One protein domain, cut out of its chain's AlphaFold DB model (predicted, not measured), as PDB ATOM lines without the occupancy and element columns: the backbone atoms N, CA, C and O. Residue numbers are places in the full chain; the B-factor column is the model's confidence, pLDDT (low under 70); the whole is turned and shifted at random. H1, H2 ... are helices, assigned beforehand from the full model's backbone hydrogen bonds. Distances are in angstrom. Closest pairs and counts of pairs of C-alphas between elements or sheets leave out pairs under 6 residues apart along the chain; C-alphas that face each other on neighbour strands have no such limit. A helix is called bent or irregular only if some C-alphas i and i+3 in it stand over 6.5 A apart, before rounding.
ATOM      1  N   LEU A1068      16.363  -0.036  24.858       92.81
ATOM      2  CA  LEU A1068      15.450   0.795  25.638       92.81
ATOM      3  C   LEU A1068      14.016   0.225  25.657       92.81
ATOM      4  O   LEU A1068      13.324   0.396  26.653       92.81
ATOM      5  N   GLU A1069      13.606  -0.490  24.600       91.00
ATOM      6  CA  GLU A1069      12.318  -1.197  24.520       91.00
ATOM      7  C   GLU A1069      12.202  -2.258  25.619       91.00
ATOM      8  O   GLU A1069      11.334  -2.146  26.483       91.00
ATOM      9  N   THR A1070      13.133  -3.218  25.654       92.19
ATOM     10  CA  THR A1070      13.145  -4.313  26.638       92.19
ATOM     11  C   THR A1070      13.276  -3.805  28.073       92.19
ATOM     12  O   THR A1070      12.683  -4.374  28.985       92.19
ATOM     13  N   VAL A1071      14.014  -2.712  28.309       95.44
ATOM     14  CA  VAL A1071      14.105  -2.121  29.655       95.44
ATOM     15  C   VAL A1071      12.773  -1.493  30.085       95.44
ATOM     16  O   VAL A1071      12.357  -1.719  31.217       95.44
ATOM     17  N   ILE A1072      12.088  -0.744  29.212       94.25
ATOM     18  CA  ILE A1072      10.770  -0.155  29.520       94.25
ATOM     19  C   ILE A1072       9.728  -1.254  29.757       94.25
ATOM     20  O   ILE A1072       9.017  -1.214  30.760       94.25
ATOM     21  N   ASP A1073       9.679  -2.246  28.866       92.06
ATOM     22  CA  ASP A1073       8.808  -3.421  28.947       92.06
ATOM     23  C   ASP A1073       8.975  -4.161  30.286       92.06
ATOM     24  O   ASP A1073       8.009  -4.334  31.029       92.06
ATOM     25  N   LEU A1074      10.212  -4.514  30.655       94.06
ATOM     26  CA  LEU A1074      10.490  -5.166  31.934       94.06
ATOM     27  C   LEU A1074      10.161  -4.273  33.139       94.06
ATOM     28  O   LEU A1074       9.586  -4.776  34.102       94.06
ATOM     29  N   CYS A1075      10.464  -2.970  33.106       95.94
ATOM     30  CA  CYS A1075      10.106  -2.081  34.217       95.94
ATOM     31  C   CYS A1075       8.586  -1.994  34.421       95.94
ATOM     32  O   CYS A1075       8.129  -2.041  35.559       95.94
ATOM     33  N   MET A1076       7.802  -1.911  33.339       94.75
ATOM     34  CA  MET A1076       6.336  -1.849  33.410       94.75
ATOM     35  C   MET A1076       5.695  -3.185  33.816       94.75
ATOM     36  O   MET A1076       4.656  -3.182  34.476       94.75
ATOM     37  N   ARG A1077       6.287  -4.330  33.439       91.75
ATOM     38  CA  ARG A1077       5.771  -5.665  33.808       91.75
ATOM     39  C   ARG A1077       6.114  -6.099  35.231       91.75
ATOM     40  O   ARG A1077       5.359  -6.879  35.801       91.75
ATOM     41  N   TYR A1078       7.223  -5.612  35.785       93.06
ATOM     42  CA  TYR A1078       7.737  -6.019  37.101       93.06
ATOM     43  C   TYR A1078       7.729  -4.895  38.151       93.06
ATOM     44  O   TYR A1078       8.374  -5.033  39.186       93.06
ATOM     45  N   ASP A1079       6.980  -3.817  37.896       94.88
ATOM     46  CA  ASP A1079       6.733  -2.700  38.825       94.88
ATOM     47  C   ASP A1079       8.004  -1.976  39.324       94.88
ATOM     48  O   ASP A1079       8.081  -1.458  40.436       94.88
ATOM     49  N   GLU A1080       9.034  -1.894  38.474       96.06
ATOM     50  CA  GLU A1080      10.274  -1.154  38.765       96.06
ATOM     51  C   GLU A1080      10.092   0.338  38.396       96.06
ATOM     52  O   GLU A1080      10.796   0.897  37.547       96.06
ATOM     53  N   VAL A1081       9.094   0.979  39.028       96.94
ATOM     54  CA  VAL A1081       8.628   2.355  38.751       96.94
ATOM     55  C   VAL A1081       9.760   3.377  38.832       96.94
ATOM     56  O   VAL A1081       9.931   4.164  37.904       96.94
ATOM     57  N   ASP A1082      10.559   3.341  39.903       96.75
ATOM     58  CA  ASP A1082      11.650   4.300  40.150       96.75
ATOM     59  C   ASP A1082      12.681   4.297  39.008       96.75
ATOM     60  O   ASP A1082      13.245   5.326  38.636       96.75
ATOM     61  N   ARG A1083      12.910   3.126  38.402       95.31
ATOM     62  CA  ARG A1083      13.809   2.978  37.259       95.31
ATOM     63  C   ARG A1083      13.171   3.461  35.960       95.31
ATOM     64  O   ARG A1083      13.868   4.006  35.108       95.31
ATOM     65  N   LEU A1084      11.869   3.248  35.778       96.81
ATOM     66  CA  LEU A1084      11.139   3.792  34.631       96.81
ATOM     67  C   LEU A1084      11.103   5.329  34.667       96.81
ATOM     68  O   LEU A1084      11.207   5.963  33.620       96.81
ATOM     69  N   GLU A1085      11.001   5.910  35.863       97.50
ATOM     70  CA  GLU A1085      11.087   7.349  36.127       97.50
ATOM     71  C   GLU A1085      12.472   7.906  35.754       97.50
ATOM     72  O   GLU A1085      12.548   8.777  34.889       97.50
ATOM     73  N   ASP A1086      13.568   7.329  36.269       97.00
ATOM     74  CA  ASP A1086      14.949   7.705  35.892       97.00
ATOM     75  C   ASP A1086      15.198   7.607  34.373       97.00
ATOM     76  O   ASP A1086      15.807   8.488  33.760       97.00
ATOM     77  N   ILE A1087      14.665   6.571  33.719       95.81
ATOM     78  CA  ILE A1087      14.732   6.427  32.260       95.81
ATOM     79  C   ILE A1087      13.955   7.541  31.553       95.81
ATOM     80  O   ILE A1087      14.464   8.109  30.584       95.81
ATOM     81  N   ALA A1088      12.742   7.859  32.010       96.81
ATOM     82  CA  ALA A1088      11.922   8.917  31.432       96.81
ATOM     83  C   ALA A1088      12.576  10.302  31.584       96.81
ATOM     84  O   ALA A1088      12.563  11.080  30.630       96.81
ATOM     85  N   GLU A1089      13.198  10.584  32.730       97.06
ATOM     86  CA  GLU A1089      13.918  11.835  32.998       97.06
ATOM     87  C   GLU A1089      15.234  11.933  32.215       97.06
ATOM     88  O   GLU A1089      15.512  12.959  31.591       97.06
ATOM     89  N   THR A1090      16.024  10.857  32.184       96.38
ATOM     90  CA  THR A1090      17.340  10.828  31.526       96.38
ATOM     91  C   THR A1090      17.239  10.790  29.998       96.38
ATOM     92  O   THR A1090      18.038  11.423  29.303       96.38
ATOM     93  N   GLN A1091      16.289  10.033  29.440       95.50
ATOM     94  CA  GLN A1091      16.133   9.875  27.986       95.50
ATOM     95  C   GLN A1091      15.188  10.916  27.366       95.50
ATOM     96  O   GLN A1091      15.310  11.226  26.171       95.50
ATOM     97  N   GLY A1092      14.248  11.440  28.159       95.19
ATOM     98  CA  GLY A1092      13.193  12.348  27.719       95.19
ATOM     99  C   GLY A1092      12.316  11.770  26.605       95.19
ATOM    100  O   GLY A1092      12.472  10.634  26.136       95.19
ATOM    101  N   VAL A1093      11.420  12.601  26.076       94.12
ATOM    102  CA  VAL A1093      10.499  12.185  24.997       94.12
ATOM    103  C   VAL A1093      11.253  11.762  23.728       94.12
ATOM    104  O   VAL A1093      10.811  10.891  22.978       94.12
ATOM    105  N   ARG A1094      12.428  12.352  23.471       91.81
ATOM    106  CA  ARG A1094      13.249  12.029  22.292       91.81
ATOM    107  C   ARG A1094      13.871  10.636  22.346       91.81
ATOM    108  O   ARG A1094      14.104  10.064  21.285       91.81
ATOM    109  N   GLY A1095      14.190  10.119  23.532       90.38
ATOM    110  CA  GLY A1095      14.681   8.753  23.683       90.38
ATOM    111  C   GLY A1095      13.550   7.739  23.567       90.38
ATOM    112  O   GLY A1095      13.661   6.818  22.761       90.38
ATOM    113  N   LEU A1096      12.431   7.979  24.258       92.38
ATOM    114  CA  LEU A1096      11.230   7.134  24.188       92.38
ATOM    115  C   LEU A1096      10.747   6.957  22.735       92.38
ATOM    116  O   LEU A1096      10.603   5.837  22.259       92.38
ATOM    117  N   ARG A1097      10.653   8.042  21.956       87.88
ATOM    118  CA  ARG A1097      10.256   7.986  20.533       87.88
ATOM    119  C   ARG A1097      11.194   7.230  19.596       87.88
ATOM    120  O   ARG A1097      10.777   6.844  18.505       87.88
ATOM    121  N   LYS A1098      12.461   7.021  19.967       86.38
ATOM    122  CA  LYS A1098      13.352   6.165  19.165       86.38
ATOM    123  C   LYS A1098      12.940   4.697  19.242       86.38
ATOM    124  O   LYS A1098      13.258   3.963  18.311       86.38
ATOM    125  N   VAL A1099      12.227   4.299  20.300       84.38
ATOM    126  CA  VAL A1099      11.603   2.976  20.413       84.38
ATOM    127  C   VAL A1099      10.412   2.876  19.459       84.38
ATOM    128  O   VAL A1099      10.405   1.979  18.624       84.38
ATOM    129  N   ASP A1100       9.492   3.855  19.456       71.06
ATOM    130  CA  ASP A1100       8.337   3.886  18.526       71.06
ATOM    131  C   ASP A1100       8.749   3.737  17.043       71.06
ATOM    132  O   ASP A1100       8.057   3.116  16.239       71.06
ATOM    133  N   MET A1101       9.893   4.316  16.659       65.56
ATOM    134  CA  MET A1101      10.426   4.265  15.288       65.56
ATOM    135  C   MET A1101      11.343   3.050  15.018       65.56
ATOM    136  O   MET A1101      11.816   2.860  13.895       65.56
ATOM    137  N   GLY A1102      11.618   2.232  16.035       56.31
ATOM    138  CA  GLY A1102      12.749   1.306  16.141       56.31
ATOM    139  C   GLY A1102      12.555  -0.126  15.628       56.31
ATOM    140  O   GLY A1102      13.281  -0.999  16.082       56.31
ATOM    141  N   ARG A1103      11.680  -0.354  14.634       48.88
ATOM    142  CA  ARG A1103      11.241  -1.666  14.083       48.88
ATOM    143  C   ARG A1103      10.302  -2.480  14.984       48.88
ATOM    144  O   ARG A1103      10.698  -2.947  16.034       48.88
ATOM    145  N   GLY A1104       9.155  -2.860  14.412       47.03
ATOM    146  CA  GLY A1104       8.566  -4.191  14.619       47.03
ATOM    147  C   GLY A1104       8.303  -4.609  16.065       47.03
ATOM    148  O   GLY A1104       8.681  -5.723  16.417       47.03
ATOM    149  N   VAL A1105       7.655  -3.720  16.830       44.81
ATOM    150  CA  VAL A1105       7.159  -3.904  18.207       44.81
ATOM    151  C   VAL A1105       6.869  -5.369  18.529       44.81
ATOM    152  O   VAL A1105       6.037  -6.009  17.872       44.81
ATOM    153  N   LEU A1106       7.522  -5.895  19.566       45.62
ATOM    154  CA  LEU A1106       7.204  -7.224  20.080       45.62
ATOM    155  C   LEU A1106       5.752  -7.235  20.579       45.62
ATOM    156  O   LEU A1106       5.346  -6.438  21.422       45.62
ATOM    157  N   ALA A1107       4.946  -8.144  20.029       49.22
ATOM    158  CA  ALA A1107       3.484  -8.100  20.115       49.22
ATOM    159  C   ALA A1107       2.881  -8.412  21.509       49.22
ATOM    160  O   ALA A1107       1.687  -8.689  21.596       49.22
ATOM    161  N   SER A1108       3.677  -8.408  22.583       52.25
ATOM    162  CA  SER A1108       3.307  -8.890  23.924       52.25
ATOM    163  C   SER A1108       2.498  -7.901  24.771       52.25
ATOM    164  O   SER A1108       1.628  -8.349  25.512       52.25
ATOM    165  N   ILE A1109       2.758  -6.590  24.677       56.66
ATOM    166  CA  ILE A1109       2.024  -5.560  25.449       56.66
ATOM    167  C   ILE A1109       1.178  -4.668  24.547       56.66
ATOM    168  O   ILE A1109       0.003  -4.435  24.815       56.66
ATOM    169  N   PHE A1110       1.783  -4.151  23.482       55.53
ATOM    170  CA  PHE A1110       1.190  -3.089  22.669       55.53
ATOM    171  C   PHE A1110       0.335  -3.616  21.505       55.53
ATOM    172  O   PHE A1110      -0.491  -2.889  20.961       55.53
ATOM    173  N   GLY A1111       0.457  -4.905  21.176       50.09
ATOM    174  CA  GLY A1111      -0.266  -5.535  20.071       50.09
ATOM    175  C   GLY A1111       0.250  -5.107  18.684       50.09
ATOM    176  O   GLY A1111       0.952  -4.106  18.549       50.09
ATOM    177  N   PRO A1112      -0.057  -5.871  17.620       45.91
ATOM    178  CA  PRO A1112       0.510  -5.649  16.286       45.91
ATOM    179  C   PRO A1112      -0.284  -4.657  15.409       45.91
ATOM    180  O   PRO A1112      -0.094  -4.635  14.192       45.91
ATOM    181  N   GLU A1113      -1.216  -3.879  15.967       53.34
ATOM    182  CA  GLU A1113      -2.121  -3.044  15.166       53.34
ATOM    183  C   GLU A1113      -1.475  -1.722  14.724       53.34
ATOM    184  O   GLU A1113      -0.775  -1.055  15.483       53.34
ATOM    185  N   SER A1114      -1.741  -1.291  13.488       51.34
ATOM    186  CA  SER A1114      -1.127  -0.110  12.857       51.34
ATOM    187  C   SER A1114      -1.679   1.236  13.364       51.34
ATOM    188  O   SER A1114      -1.923   2.154  12.581       51.34
ATOM    189  N   GLY A1115      -1.914   1.333  14.671       59.62
ATOM    190  CA  GLY A1115      -2.478   2.487  15.365       59.62
ATOM    191  C   GLY A1115      -2.231   2.498  16.876       59.62
ATOM    192  O   GLY A1115      -2.906   3.263  17.564       59.62
ATOM    193  N   VAL A1116      -1.313   1.673  17.410       57.59
ATOM    194  CA  VAL A1116      -1.022   1.694  18.855       57.59
ATOM    195  C   VAL A1116      -0.512   3.068  19.296       57.59
ATOM    196  O   VAL A1116       0.212   3.748  18.566       57.59
ATOM    197  N   GLY A1117      -0.910   3.481  20.500       68.44
ATOM    198  CA  GLY A1117      -0.464   4.732  21.104       68.44
ATOM    199  C   GLY A1117       1.052   4.787  21.305       68.44
ATOM    200  O   GLY A1117       1.686   3.780  21.607       68.44
ATOM    201  N   SER A1118       1.600   5.997  21.169       87.44
ATOM    202  CA  SER A1118       3.000   6.339  21.451       87.44
ATOM    203  C   SER A1118       3.468   5.755  22.784       87.44
ATOM    204  O   SER A1118       2.805   5.951  23.809       87.44
ATOM    205  N   ILE A1119       4.642   5.112  22.808       90.44
ATOM    206  CA  ILE A1119       5.236   4.575  24.041       90.44
ATOM    207  C   ILE A1119       5.442   5.674  25.089       90.44
ATOM    208  O   ILE A1119       5.363   5.411  26.285       90.44
ATOM    209  N   THR A1120       5.605   6.932  24.658       94.00
ATOM    210  CA  THR A1120       5.665   8.097  25.555       94.00
ATOM    211  C   THR A1120       4.353   8.284  26.324       94.00
ATOM    212  O   THR A1120       4.372   8.588  27.516       94.00
ATOM    213  N   VAL A1121       3.210   8.083  25.661       93.69
ATOM    214  CA  VAL A1121       1.885   8.151  26.294       93.69
ATOM    215  C   VAL A1121       1.683   6.957  27.226       93.69
ATOM    216  O   VAL A1121       1.210   7.148  28.342       93.69
ATOM    217  N   SER A1122       2.098   5.755  26.819       93.56
ATOM    218  CA  SER A1122       2.006   4.533  27.633       93.56
ATOM    219  C   SER A1122       2.841   4.612  28.917       93.56
ATOM    220  O   SER A1122       2.319   4.373  30.006       93.56
ATOM    221  N   VAL A1123       4.113   5.015  28.811       95.75
ATOM    222  CA  VAL A1123       5.011   5.232  29.958       95.75
ATOM    223  C   VAL A1123       4.484   6.355  30.847       95.75
ATOM    224  O   VAL A1123       4.410   6.188  32.061       95.75
ATOM    225  N   GLY A1124       4.047   7.476  30.264       96.31
ATOM    226  CA  GLY A1124       3.478   8.581  31.033       96.31
ATOM    227  C   GLY A1124       2.183   8.205  31.763       96.31
ATOM    228  O   GLY A1124       2.000   8.599  32.908       96.31
ATOM    229  N   ALA A1125       1.309   7.395  31.160       95.50
ATOM    230  CA  ALA A1125       0.108   6.878  31.816       95.50
ATOM    231  C   ALA A1125       0.448   5.939  32.988       95.50
ATOM    232  O   ALA A1125      -0.151   6.051  34.056       95.50
ATOM    233  N   TYR A1126       1.435   5.055  32.811       96.38
ATOM    234  CA  TYR A1126       1.897   4.137  33.853       96.38
ATOM    235  C   TYR A1126       2.548   4.876  35.032       96.38
ATOM    236  O   TYR A1126       2.206   4.629  36.187       96.38
ATOM    237  N   LEU A1127       3.432   5.838  34.752       97.38
ATOM    238  CA  LEU A1127       4.039   6.708  35.764       97.38
ATOM    239  C   LEU A1127       2.980   7.539  36.508       97.38
ATOM    240  O   LEU A1127       3.064   7.703  37.726       97.38
ATOM    241  N   LEU A1128       1.942   8.010  35.807       96.69
ATOM    242  CA  LEU A1128       0.842   8.755  36.419       96.69
ATOM    243  C   LEU A1128       0.016   7.890  37.382       96.69
ATOM    244  O   LEU A1128      -0.339   8.364  38.459       96.69
ATOM    245  N   ALA A1129      -0.241   6.627  37.026       96.25
ATOM    246  CA  ALA A1129      -0.930   5.667  37.891       96.25
ATOM    247  C   ALA A1129      -0.164   5.396  39.204       96.25
ATOM    248  O   ALA A1129      -0.789   5.209  40.245       96.25
ATOM    249  N   HIS A1130       1.171   5.478  39.173       97.25
ATOM    250  CA  HIS A1130       2.053   5.363  40.345       97.25
ATOM    251  C   HIS A1130       2.384   6.718  41.007       97.25
ATOM    252  O   HIS A1130       3.308   6.828  41.815       97.25
ATOM    253  N   GLY A1131       1.629   7.774  40.681       96.56
ATOM    254  CA  GLY A1131       1.717   9.080  41.339       96.56
ATOM    255  C   GLY A1131       2.894   9.964  40.912       96.56
ATOM    256  O   GLY A1131       3.116  11.003  41.534       96.56
ATOM    257  N   ARG A1132       3.630   9.625  39.843       97.69
ATOM    258  CA  ARG A1132       4.780  10.406  39.335       97.69
ATOM    259  C   ARG A1132       4.356  11.590  38.463       97.69
ATOM    260  O   ARG A1132       4.716  11.730  37.296       97.69
ATOM    261  N   ILE A1133       3.534  12.455  39.052       97.00
ATOM    262  CA  ILE A1133       2.841  13.564  38.377       97.00
ATOM    263  C   ILE A1133       3.833  14.565  37.759       97.00
ATOM    264  O   ILE A1133       3.581  15.082  36.670       97.00
ATOM    265  N   GLU A1134       4.949  14.842  38.436       97.44
ATOM    266  CA  GLU A1134       5.957  15.815  37.993       97.44
ATOM    267  C   GLU A1134       6.665  15.357  36.710       97.44
ATOM    268  O   GLU A1134       6.657  16.085  35.714       97.44
ATOM    269  N   THR A1135       7.167  14.122  36.682       97.56
ATOM    270  CA  THR A1135       7.816  13.510  35.512       97.56
ATOM    271  C   THR A1135       6.861  13.441  34.318       97.56
ATOM    272  O   THR A1135       7.229  13.793  33.197       97.56
ATOM    273  N   VAL A1136       5.584  13.108  34.541       97.44
ATOM    274  CA  VAL A1136       4.557  13.108  33.481       97.44
ATOM    275  C   VAL A1136       4.263  14.524  32.966       97.44
ATOM    276  O   VAL A1136       4.098  14.720  31.759       97.44
ATOM    277  N   ARG A1137       4.263  15.543  33.840       96.88
ATOM    278  CA  ARG A1137       4.145  16.956  33.435       96.88
ATOM    279  C   ARG A1137       5.366  17.415  32.630       96.88
ATOM    280  O   ARG A1137       5.198  18.179  31.673       96.88
ATOM    281  N   GLN A1138       6.568  16.947  32.972       97.06
ATOM    282  CA  GLN A1138       7.783  17.196  32.194       97.06
ATOM    283  C   GLN A1138       7.698  16.544  30.808       97.06
ATOM    284  O   GLN A1138       7.859  17.256  29.817       97.06
ATOM    285  N   LEU A1139       7.355  15.253  30.719       97.19
ATOM    286  CA  LEU A1139       7.163  14.547  29.445       97.19
ATOM    287  C   LEU A1139       6.139  15.268  28.555       97.19
ATOM    288  O   LEU A1139       6.440  15.589  27.407       97.19
ATOM    289  N   ALA A1140       4.968  15.631  29.088       96.94
ATOM    290  CA  ALA A1140       3.965  16.391  28.338       96.94
ATOM    291  C   ALA A1140       4.500  17.758  27.854       96.94
ATOM    292  O   ALA A1140       4.237  18.172  26.724       96.94
ATOM    293  N   SER A1141       5.299  18.443  28.678       96.62
ATOM    294  CA  SER A1141       5.932  19.724  28.329       96.62
ATOM    295  C   SER A1141       7.040  19.591  27.278       96.62
ATOM    296  O   SER A1141       7.263  20.520  26.500       96.62
ATOM    297  N   GLU A1142       7.737  18.457  27.232       96.62
ATOM    298  CA  GLU A1142       8.705  18.123  26.185       96.62
ATOM    299  C   GLU A1142       8.016  17.733  24.874       96.62
ATOM    300  O   GLU A1142       8.421  18.221  23.819       96.62
ATOM    301  N   CYS A1143       6.941  16.940  24.933       96.06
ATOM    302  CA  CYS A1143       6.097  16.580  23.791       96.06
ATOM    303  C   CYS A1143       5.605  17.823  23.021       96.06
ATOM    304  O   CYS A1143       5.671  17.846  21.792       96.06
ATOM    305  N   LEU A1144       5.211  18.893  23.729       94.94
ATOM    306  CA  LEU A1144       4.820  20.187  23.139       94.94
ATOM    307  C   LEU A1144       5.917  20.863  22.293       94.94
ATOM    308  O   LEU A1144       5.604  21.717  21.465       94.94
ATOM    309  N   ARG A1145       7.196  20.528  22.507       94.56
ATOM    310  CA  ARG A1145       8.348  21.104  21.783       94.56
ATOM    311  C   ARG A1145       8.734  20.309  20.530       94.56
ATOM    312  O   ARG A1145       9.741  20.636  19.899       94.56
ATOM    313  N   LEU A1146       8.010  19.236  20.216       91.75
ATOM    314  CA  LEU A1146       8.284  18.353  19.082       91.75
ATOM    315  C   LEU A1146       7.308  18.618  17.920       91.75
ATOM    316  O   LEU A1146       6.700  19.681  17.817       91.75
ATOM    317  N   ASP A1147       7.231  17.657  17.002       90.25
ATOM    318  CA  ASP A1147       6.343  17.664  15.842       90.25
ATOM    319  C   ASP A1147       4.852  17.516  16.209       90.25
ATOM    320  O   ASP A1147       4.449  17.514  17.373       90.25
ATOM    321  N   GLU A1148       4.006  17.365  15.192       87.38
ATOM    322  CA  GLU A1148       2.559  17.200  15.363       87.38
ATOM    323  C   GLU A1148       2.158  15.915  16.078       87.38
ATOM    324  O   GLU A1148       1.161  15.889  16.798       87.38
ATOM    325  N   GLN A1149       2.945  14.847  15.943       87.50
ATOM    326  CA  GLN A1149       2.733  13.681  16.786       87.50
ATOM    327  C   GLN A1149       3.073  14.033  18.240       87.50
ATOM    328  O   GLN A1149       2.434  13.537  19.157       87.50
ATOM    329  N   GLY A1150       4.072  14.890  18.474       91.69
ATOM    330  CA  GLY A1150       4.442  15.413  19.794       91.69
ATOM    331  C   GLY A1150       3.285  16.135  20.468       91.69
ATOM    332  O   GLY A1150       2.938  15.821  21.602       91.69
ATOM    333  N   LYS A1151       2.609  17.028  19.744       91.00
ATOM    334  CA  LYS A1151       1.425  17.735  20.257       91.00
ATOM    335  C   LYS A1151       0.256  16.794  20.554       91.00
ATOM    336  O   LYS A1151      -0.425  16.996  21.555       91.00
ATOM    337  N   LYS A1152       0.046  15.740  19.754       90.44
ATOM    338  CA  LYS A1152      -0.942  14.687  20.068       90.44
ATOM    339  C   LYS A1152      -0.592  13.952  21.362       90.44
ATOM    340  O   LYS A1152      -1.455  13.818  22.222       90.44
ATOM    341  N   ASP A1153       0.658  13.526  21.530       93.50
ATOM    342  CA  ASP A1153       1.104  12.839  22.748       93.50
ATOM    343  C   ASP A1153       0.970  13.757  23.982       93.50
ATOM    344  O   ASP A1153       0.461  13.331  25.018       93.50
ATOM    345  N   ALA A1154       1.319  15.045  23.853       95.06
ATOM    346  CA  ALA A1154       1.102  16.061  24.888       95.06
ATOM    347  C   ALA A1154      -0.384  16.252  25.228       95.06
ATOM    348  O   ALA A1154      -0.727  16.405  26.399       95.06
ATOM    349  N   LEU A1155      -1.267  16.237  24.224       93.62
ATOM    350  CA  LEU A1155      -2.715  16.322  24.410       93.62
ATOM    351  C   LEU A1155      -3.248  15.100  25.175       93.62
ATOM    352  O   LEU A1155      -4.042  15.270  26.101       93.62
ATOM    353  N   PHE A1156      -2.797  13.885  24.842       94.06
ATOM    354  CA  PHE A1156      -3.178  12.670  25.571       94.06
ATOM    355  C   PHE A1156      -2.687  12.701  27.023       94.06
ATOM    356  O   PHE A1156      -3.498  12.536  27.935       94.06
ATOM    357  N   LEU A1157      -1.405  12.999  27.262       95.50
ATOM    358  CA  LEU A1157      -0.852  13.122  28.617       95.50
ATOM    359  C   LEU A1157      -1.530  14.243  29.423       95.50
ATOM    360  O   LEU A1157      -1.862  14.045  30.589       95.50
ATOM    361  N   GLY A1158      -1.808  15.391  28.801       95.75
ATOM    362  CA  GLY A1158      -2.576  16.479  29.407       95.75
ATOM    363  C   GLY A1158      -4.002  16.059  29.778       95.75
ATOM    364  O   GLY A1158      -4.480  16.399  30.855       95.75
ATOM    365  N   THR A1159      -4.662  15.263  28.933       94.06
ATOM    366  CA  THR A1159      -6.008  14.731  29.205       94.06
ATOM    367  C   THR A1159      -6.006  13.751  30.381       94.06
ATOM    368  O   THR A1159      -6.913  13.800  31.208       94.06
ATOM    369  N   LEU A1160      -4.974  12.909  30.508       94.94
ATOM    370  CA  LEU A1160      -4.794  12.022  31.665       94.94
ATOM    371  C   LEU A1160      -4.517  12.821  32.952       94.94
ATOM    372  O   LEU A1160      -5.169  12.601  33.971       94.94
ATOM    373  N   LEU A1161      -3.625  13.819  32.887       96.06
ATOM    374  CA  LEU A1161      -3.321  14.731  33.997       96.06
ATOM    375  C   LEU A1161      -4.552  15.507  34.500       96.06
ATOM    376  O   LEU A1161      -4.586  15.895  35.668       96.06
ATOM    377  N   MET A1162      -5.573  15.714  33.660       95.00
ATOM    378  CA  MET A1162      -6.788  16.461  34.010       95.00
ATOM    379  C   MET A1162      -7.569  15.839  35.175       95.00
ATOM    380  O   MET A1162      -8.243  16.568  35.897       95.00
ATOM    381  N   GLN A1163      -7.449  14.526  35.397       92.69
ATOM    382  CA  GLN A1163      -8.076  13.847  36.539       92.69
ATOM    383  C   GLN A1163      -7.388  14.141  37.884       92.69
ATOM    384  O   GLN A1163      -7.980  13.898  38.931       92.69
ATOM    385  N   ILE A1164      -6.152  14.656  37.864       94.50
ATOM    386  CA  ILE A1164      -5.306  14.842  39.055       94.50
ATOM    387  C   ILE A1164      -5.015  16.328  39.315       94.50
ATOM    388  O   ILE A1164      -5.023  16.771  40.461       94.50
ATOM    389  N   ASN A1165      -4.787  17.121  38.265       93.69
ATOM    390  CA  ASN A1165      -4.578  18.569  38.344       93.69
ATOM    391  C   ASN A1165      -5.180  19.239  37.097       93.69
ATOM    392  O   ASN A1165      -4.502  19.451  36.089       93.69
ATOM    393  N   GLU A1166      -6.471  19.587  37.177       94.25
ATOM    394  CA  GLU A1166      -7.212  20.237  36.086       94.25
ATOM    395  C   GLU A1166      -6.549  21.552  35.627       94.25
ATOM    396  O   GLU A1166      -6.539  21.858  34.432       94.25
ATOM    397  N   THR A1167      -5.951  22.330  36.536       93.75
ATOM    398  CA  THR A1167      -5.348  23.631  36.203       93.75
ATOM    399  C   THR A1167      -4.121  23.532  35.298       93.75
ATOM    400  O   THR A1167      -4.026  24.283  34.325       93.75
ATOM    401  N   ASP A1168      -3.194  22.611  35.567       91.12
ATOM    402  CA  ASP A1168      -2.001  22.441  34.730       91.12
ATOM    403  C   ASP A1168      -2.284  21.590  33.489       91.12
ATOM    404  O   ASP A1168      -1.746  21.876  32.417       91.12
ATOM    405  N   ALA A1169      -3.201  20.625  33.592       93.38
ATOM    406  CA  ALA A1169      -3.722  19.891  32.446       93.38
ATOM    407  C   ALA A1169      -4.335  20.828  31.396       93.38
ATOM    408  O   ALA A1169      -3.933  20.786  30.235       93.38
ATOM    409  N   ASN A1170      -5.230  21.740  31.797       93.75
ATOM    410  CA  ASN A1170      -5.836  22.712  30.883       93.75
ATOM    411  C   ASN A1170      -4.783  23.594  30.190       93.75
ATOM    412  O   ASN A1170      -4.898  23.847  28.993       93.75
ATOM    413  N   ARG A1171      -3.722  24.009  30.898       93.81
ATOM    414  CA  ARG A1171      -2.604  24.774  30.310       93.81
ATOM    415  C   ARG A1171      -1.817  23.967  29.274       93.81
ATOM    416  O   ARG A1171      -1.418  24.526  28.253       93.81
ATOM    417  N   LEU A1172      -1.567  22.681  29.529       94.00
ATOM    418  CA  LEU A1172      -0.895  21.783  28.581       94.00
ATOM    419  C   LEU A1172      -1.765  21.517  27.347       94.00
ATOM    420  O   LEU A1172      -1.280  21.634  26.225       94.00
ATOM    421  N   ILE A1173      -3.053  21.232  27.554       93.62
ATOM    422  CA  ILE A1173      -4.039  20.985  26.496       93.62
ATOM    423  C   ILE A1173      -4.195  22.224  25.598       93.62
ATOM    424  O   ILE A1173      -4.105  22.096  24.381       93.62
ATOM    425  N   GLN A1174      -4.359  23.424  26.168       92.38
ATOM    426  CA  GLN A1174      -4.419  24.674  25.396       92.38
ATOM    427  C   GLN A1174      -3.156  24.858  24.544       92.38
ATOM    428  O   GLN A1174      -3.244  24.985  23.325       92.38
ATOM    429  N   ARG A1175      -1.962  24.734  25.144       92.62
ATOM    430  CA  ARG A1175      -0.684  24.836  24.413       92.62
ATOM    431  C   ARG A1175      -0.506  23.787  23.310       92.62
ATOM    432  O   ARG A1175       0.166  24.083  22.327       92.62
ATOM    433  N   ALA A1176      -1.074  22.589  23.458       91.00
ATOM    434  CA  ALA A1176      -1.033  21.559  22.418       91.00
ATOM    435  C   ALA A1176      -1.876  21.940  21.191       91.00
ATOM    436  O   ALA A1176      -1.539  21.560  20.072       91.00
ATOM    437  N   VAL A1177      -2.965  22.686  21.401       89.38
ATOM    438  CA  VAL A1177      -3.987  22.954  20.384       89.38
ATOM    439  C   VAL A1177      -3.874  24.358  19.768       89.38
ATOM    440  O   VAL A1177      -4.183  24.521  18.588       89.38
ATOM    441  N   ASP A1178      -3.367  25.353  20.499       83.88
ATOM    442  CA  ASP A1178      -3.258  26.763  20.071       83.88
ATOM    443  C   ASP A1178      -2.085  27.044  19.099       83.88
ATOM    444  O   ASP A1178      -1.630  28.177  18.946       83.88
ATOM    445  N   SER A1179      -1.573  26.015  18.418       73.62
ATOM    446  CA  SER A1179      -0.485  26.129  17.440       73.62
ATOM    447  C   SER A1179      -0.951  26.893  16.182       73.62
ATOM    448  O   SER A1179      -1.729  26.335  15.406       73.62
ATOM    449  N   PRO A1180      -0.445  28.110  15.889       65.06
ATOM    450  CA  PRO A1180      -1.025  29.026  14.889       65.06
ATOM    451  C   PRO A1180      -0.764  28.649  13.415       65.06
ATOM    452  O   PRO A1180      -0.955  29.469  12.524       65.06
ATOM    453  N   PHE A1181      -0.307  27.423  13.151       59.06
ATOM    454  CA  PHE A1181       0.116  26.940  11.830       59.06
ATOM    455  C   PHE A1181      -0.712  25.751  11.307       59.06
ATOM    456  O   PHE A1181      -0.297  25.119  10.339       59.06
ATOM    457  N   GLN A1182      -1.847  25.414  11.936       55.84
ATOM    458  CA  GLN A1182      -2.672  24.272  11.521       55.84
ATOM    459  C   GLN A1182      -4.188  24.485  11.641       55.84
ATOM    460  O   GLN A1182      -4.764  24.403  12.732       55.84
ATOM    461  N   ASP A1183      -4.832  24.603  10.481       57.97
ATOM    462  CA  ASP A1183      -6.279  24.403  10.322       57.97
ATOM    463  C   ASP A1183      -6.639  22.930  10.009       57.97
ATOM    464  O   ASP A1183      -7.755  22.493  10.285       57.97
ATOM    465  N   ASP A1184      -5.672  22.123   9.545       66.06
ATOM    466  CA  ASP A1184      -5.876  20.739   9.077       66.06
ATOM    467  C   ASP A1184      -5.823  19.647  10.172       66.06
ATOM    468  O   ASP A1184      -5.815  18.456   9.857       66.06
ATOM    469  N   TRP A1185      -5.800  19.997  11.467       77.94
ATOM    470  CA  TRP A1185      -5.904  19.003  12.550       77.94
ATOM    471  C   TRP A1185      -7.346  18.908  13.089       77.94
ATOM    472  O   TRP A1185      -7.702  19.635  14.026       77.94
ATOM    473  N   PRO A1186      -8.194  17.988  12.572       75.69
ATOM    474  CA  PRO A1186      -9.613  17.913  12.939       75.69
ATOM    475  C   PRO A1186      -9.863  17.560  14.411       75.69
ATOM    476  O   PRO A1186     -10.933  17.853  14.939       75.69
ATOM    477  N   MET A1187      -8.887  16.963  15.106       72.69
ATOM    478  CA  MET A1187      -9.002  16.744  16.551       72.69
ATOM    479  C   MET A1187      -8.689  18.011  17.351       72.69
ATOM    480  O   MET A1187      -9.381  18.299  18.324       72.69
ATOM    481  N   GLY A1188      -7.720  18.816  16.905       73.50
ATOM    482  CA  GLY A1188      -7.412  20.106  17.518       73.50
ATOM    483  C   GLY A1188      -8.574  21.095  17.413       73.50
ATOM    484  O   GLY A1188      -8.864  21.803  18.374       73.50
ATOM    485  N   SER A1189      -9.298  21.133  16.289       77.19
ATOM    486  CA  SER A1189     -10.498  21.975  16.161       77.19
ATOM    487  C   SER A1189     -11.657  21.482  17.041       77.19
ATOM    488  O   SER A1189     -12.328  22.289  17.686       77.19
ATOM    489  N   LEU A1190     -11.860  20.163  17.151       79.19
ATOM    490  CA  LEU A1190     -12.893  19.576  18.011       79.19
ATOM    491  C   LEU A1190     -12.612  19.821  19.506       79.19
ATOM    492  O   LEU A1190     -13.524  20.200  20.241       79.19
ATOM    493  N   VAL A1191     -11.353  19.704  19.942       80.38
ATOM    494  CA  VAL A1191     -10.931  20.030  21.316       80.38
ATOM    495  C   VAL A1191     -11.037  21.534  21.595       80.38
ATOM    496  O   VAL A1191     -11.607  21.904  22.623       80.38
ATOM    497  N   ARG A1192     -10.616  22.417  20.670       79.38
ATOM    498  CA  ARG A1192     -10.843  23.879  20.779       79.38
ATOM    499  C   ARG A1192     -12.322  24.207  20.999       79.38
ATOM    500  O   ARG A1192     -12.642  24.998  21.880       79.38
ATOM    501  N   ASN A1193     -13.216  23.554  20.254       80.56
ATOM    502  CA  ASN A1193     -14.665  23.739  20.369       80.56
ATOM    503  C   ASN A1193     -15.267  23.199  21.680       80.56
ATOM    504  O   ASN A1193     -16.289  23.712  22.134       80.56
ATOM    505  N   LEU A1194     -14.670  22.177  22.301       78.31
ATOM    506  CA  LEU A1194     -15.078  21.702  23.628       78.31
ATOM    507  C   LEU A1194     -14.619  22.664  24.734       78.31
ATOM    508  O   LEU A1194     -15.408  23.008  25.615       78.31
ATOM    509  N   ILE A1195     -13.378  23.151  24.656       77.38
ATOM    510  CA  ILE A1195     -12.808  24.101  25.623       77.38
ATOM    511  C   ILE A1195     -13.539  25.447  25.558       77.38
ATOM    512  O   ILE A1195     -13.934  25.976  26.596       77.38
ATOM    513  N   SER A1196     -13.797  25.977  24.356       76.62
ATOM    514  CA  SER A1196     -14.525  27.242  24.187       76.62
ATOM    515  C   SER A1196     -15.978  27.151  24.665       76.62
ATOM    516  O   SER A1196     -16.468  28.091  25.287       76.62
ATOM    517  N   LYS A1197     -16.648  26.004  24.481       78.38
ATOM    518  CA  LYS A1197     -17.979  25.755  25.062       78.38
ATOM    519  C   LYS A1197     -17.958  25.719  26.593       78.38
ATOM    520  O   LYS A1197     -18.836  26.325  27.195       78.38
ATOM    521  N   LYS A1198     -16.960  25.074  27.217       69.62
ATOM    522  CA  LYS A1198     -16.812  25.041  28.690       69.62
ATOM    523  C   LYS A1198     -16.495  26.431  29.268       69.62
ATOM    524  O   LYS A1198     -16.950  26.748  30.359       69.62
ATOM    525  N   ALA A1199     -15.761  27.268  28.530       64.31
ATOM    526  CA  ALA A1199     -15.465  28.653  28.914       64.31
ATOM    527  C   ALA A1199     -16.637  29.631  28.677       64.31
ATOM    528  O   ALA A1199     -16.734  30.644  29.362       64.31
ATOM    529  N   GLY A1200     -17.525  29.340  27.719       55.84
ATOM    530  CA  GLY A1200     -18.712  30.153  27.421       55.84
ATOM    531  C   GLY A1200     -19.901  29.922  28.361       55.84
ATOM    532  O   GLY A1200     -20.828  30.730  28.369       55.84
ATOM    533  N   SER A1201     -19.892  28.849  29.157       45.75
ATOM    534  CA  SER A1201     -20.909  28.565  30.174       45.75
ATOM    535  C   SER A1201     -20.465  29.043  31.560       45.75
ATOM    536  O   SER A1201     -20.003  28.246  32.380       45.75
TER     537      SER A1201
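This is residues 1068 to 1201 of the 1203 residues of an uncharacterized protein of Fistulifera solaris (UniProt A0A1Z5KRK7). Four helices, H3 to H6, make an up-and-down bundle set in zigzag, each running against the one before it in the chain; at one end of the bundle pack H1 and the bent helix H2, and at the other end H7 slants away, with residues 1196 to 1201 sticking out. A long link, residues 1101 to 1118, loops between H2b and H3. The printed part has 134 residues with seven named helices, H1 to H7 in chain order, and no named strand; the class is all helix. It is compact, with a radius of gyration of the C-alphas of 15.3 A, and its elongated outline spans 46 by 30 by 23 A.

Start at H1, residues 1068 to 1077, which forms a hairpin with H2a, residues 1081 to 1090; their closest C-alphas, of Cys 1075 and Leu 1084, are 6.0 A apart. H2, residues 1081 to 1100, was assigned by its hydrogen bonds as one helix but is bent: C-alphas 1090 and 1093 are 9.6 A apart, and H2b, residues 1093 to 1100, is about perpendicular to H2a, only just, at 70.4 degrees. Next look at H3, residues 1119 to 1129, the hub, which touches four other helices. H2b touches it at a steep tilt of 63 degrees, closest at the C-alphas of Leu 1096 and Thr 1120, 5.8 A. H4, residues 1133 to 1143, touches H3 opposite ways at a shallow tilt of 20 degrees, closest at the C-alphas of Gly 1124 and Val 1136, 5.3 A. H5, residues 1148 to 1161, touches H4, closest at the C-alphas of Cys 1143 and Gly 1150, 4.5 A. H6, residues 1166 to 1177, touches H5, closest at the C-alphas of Gly 1158 and Ala 1169, 4.7 A. H7, residues 1186 to 1200, touches H6 with residues 1188 to 1192 alone, at a steep tilt of 43 degrees; the closest C-alphas, of Val 1177 and Gly 1188, are 5.3 A apart. H1 and H7 are apart. Every O i to N i+4 pair is within hydrogen-bond range in H1, H2a, H3, H4, H5, H6 and H7; H2b has 1 of 4, beside 3 of 5 O i to N i+3 pairs.

Find C-alpha 1068 at (15.450, 0.795, 25.638), where H1 begins; it runs 14.2 A. H5 begins at C-alpha 1148, (2.559, 17.200, 15.363), and runs 19.7 A; H6 runs 16.3 A. H7 runs 21.0 A to C-alpha 1200 at (-18.712, 30.153, 27.421).

The two C-alphas farthest apart, of Thr 1070 and Ser 1201, are 47.5 A apart. The printed part has no cut, and the link from H2 to H3 is long. Mean pLDDT of the printed part is 84.6; residues 1101 to 1117, 1180 to 1184 and 1198 to 1201 are under 70.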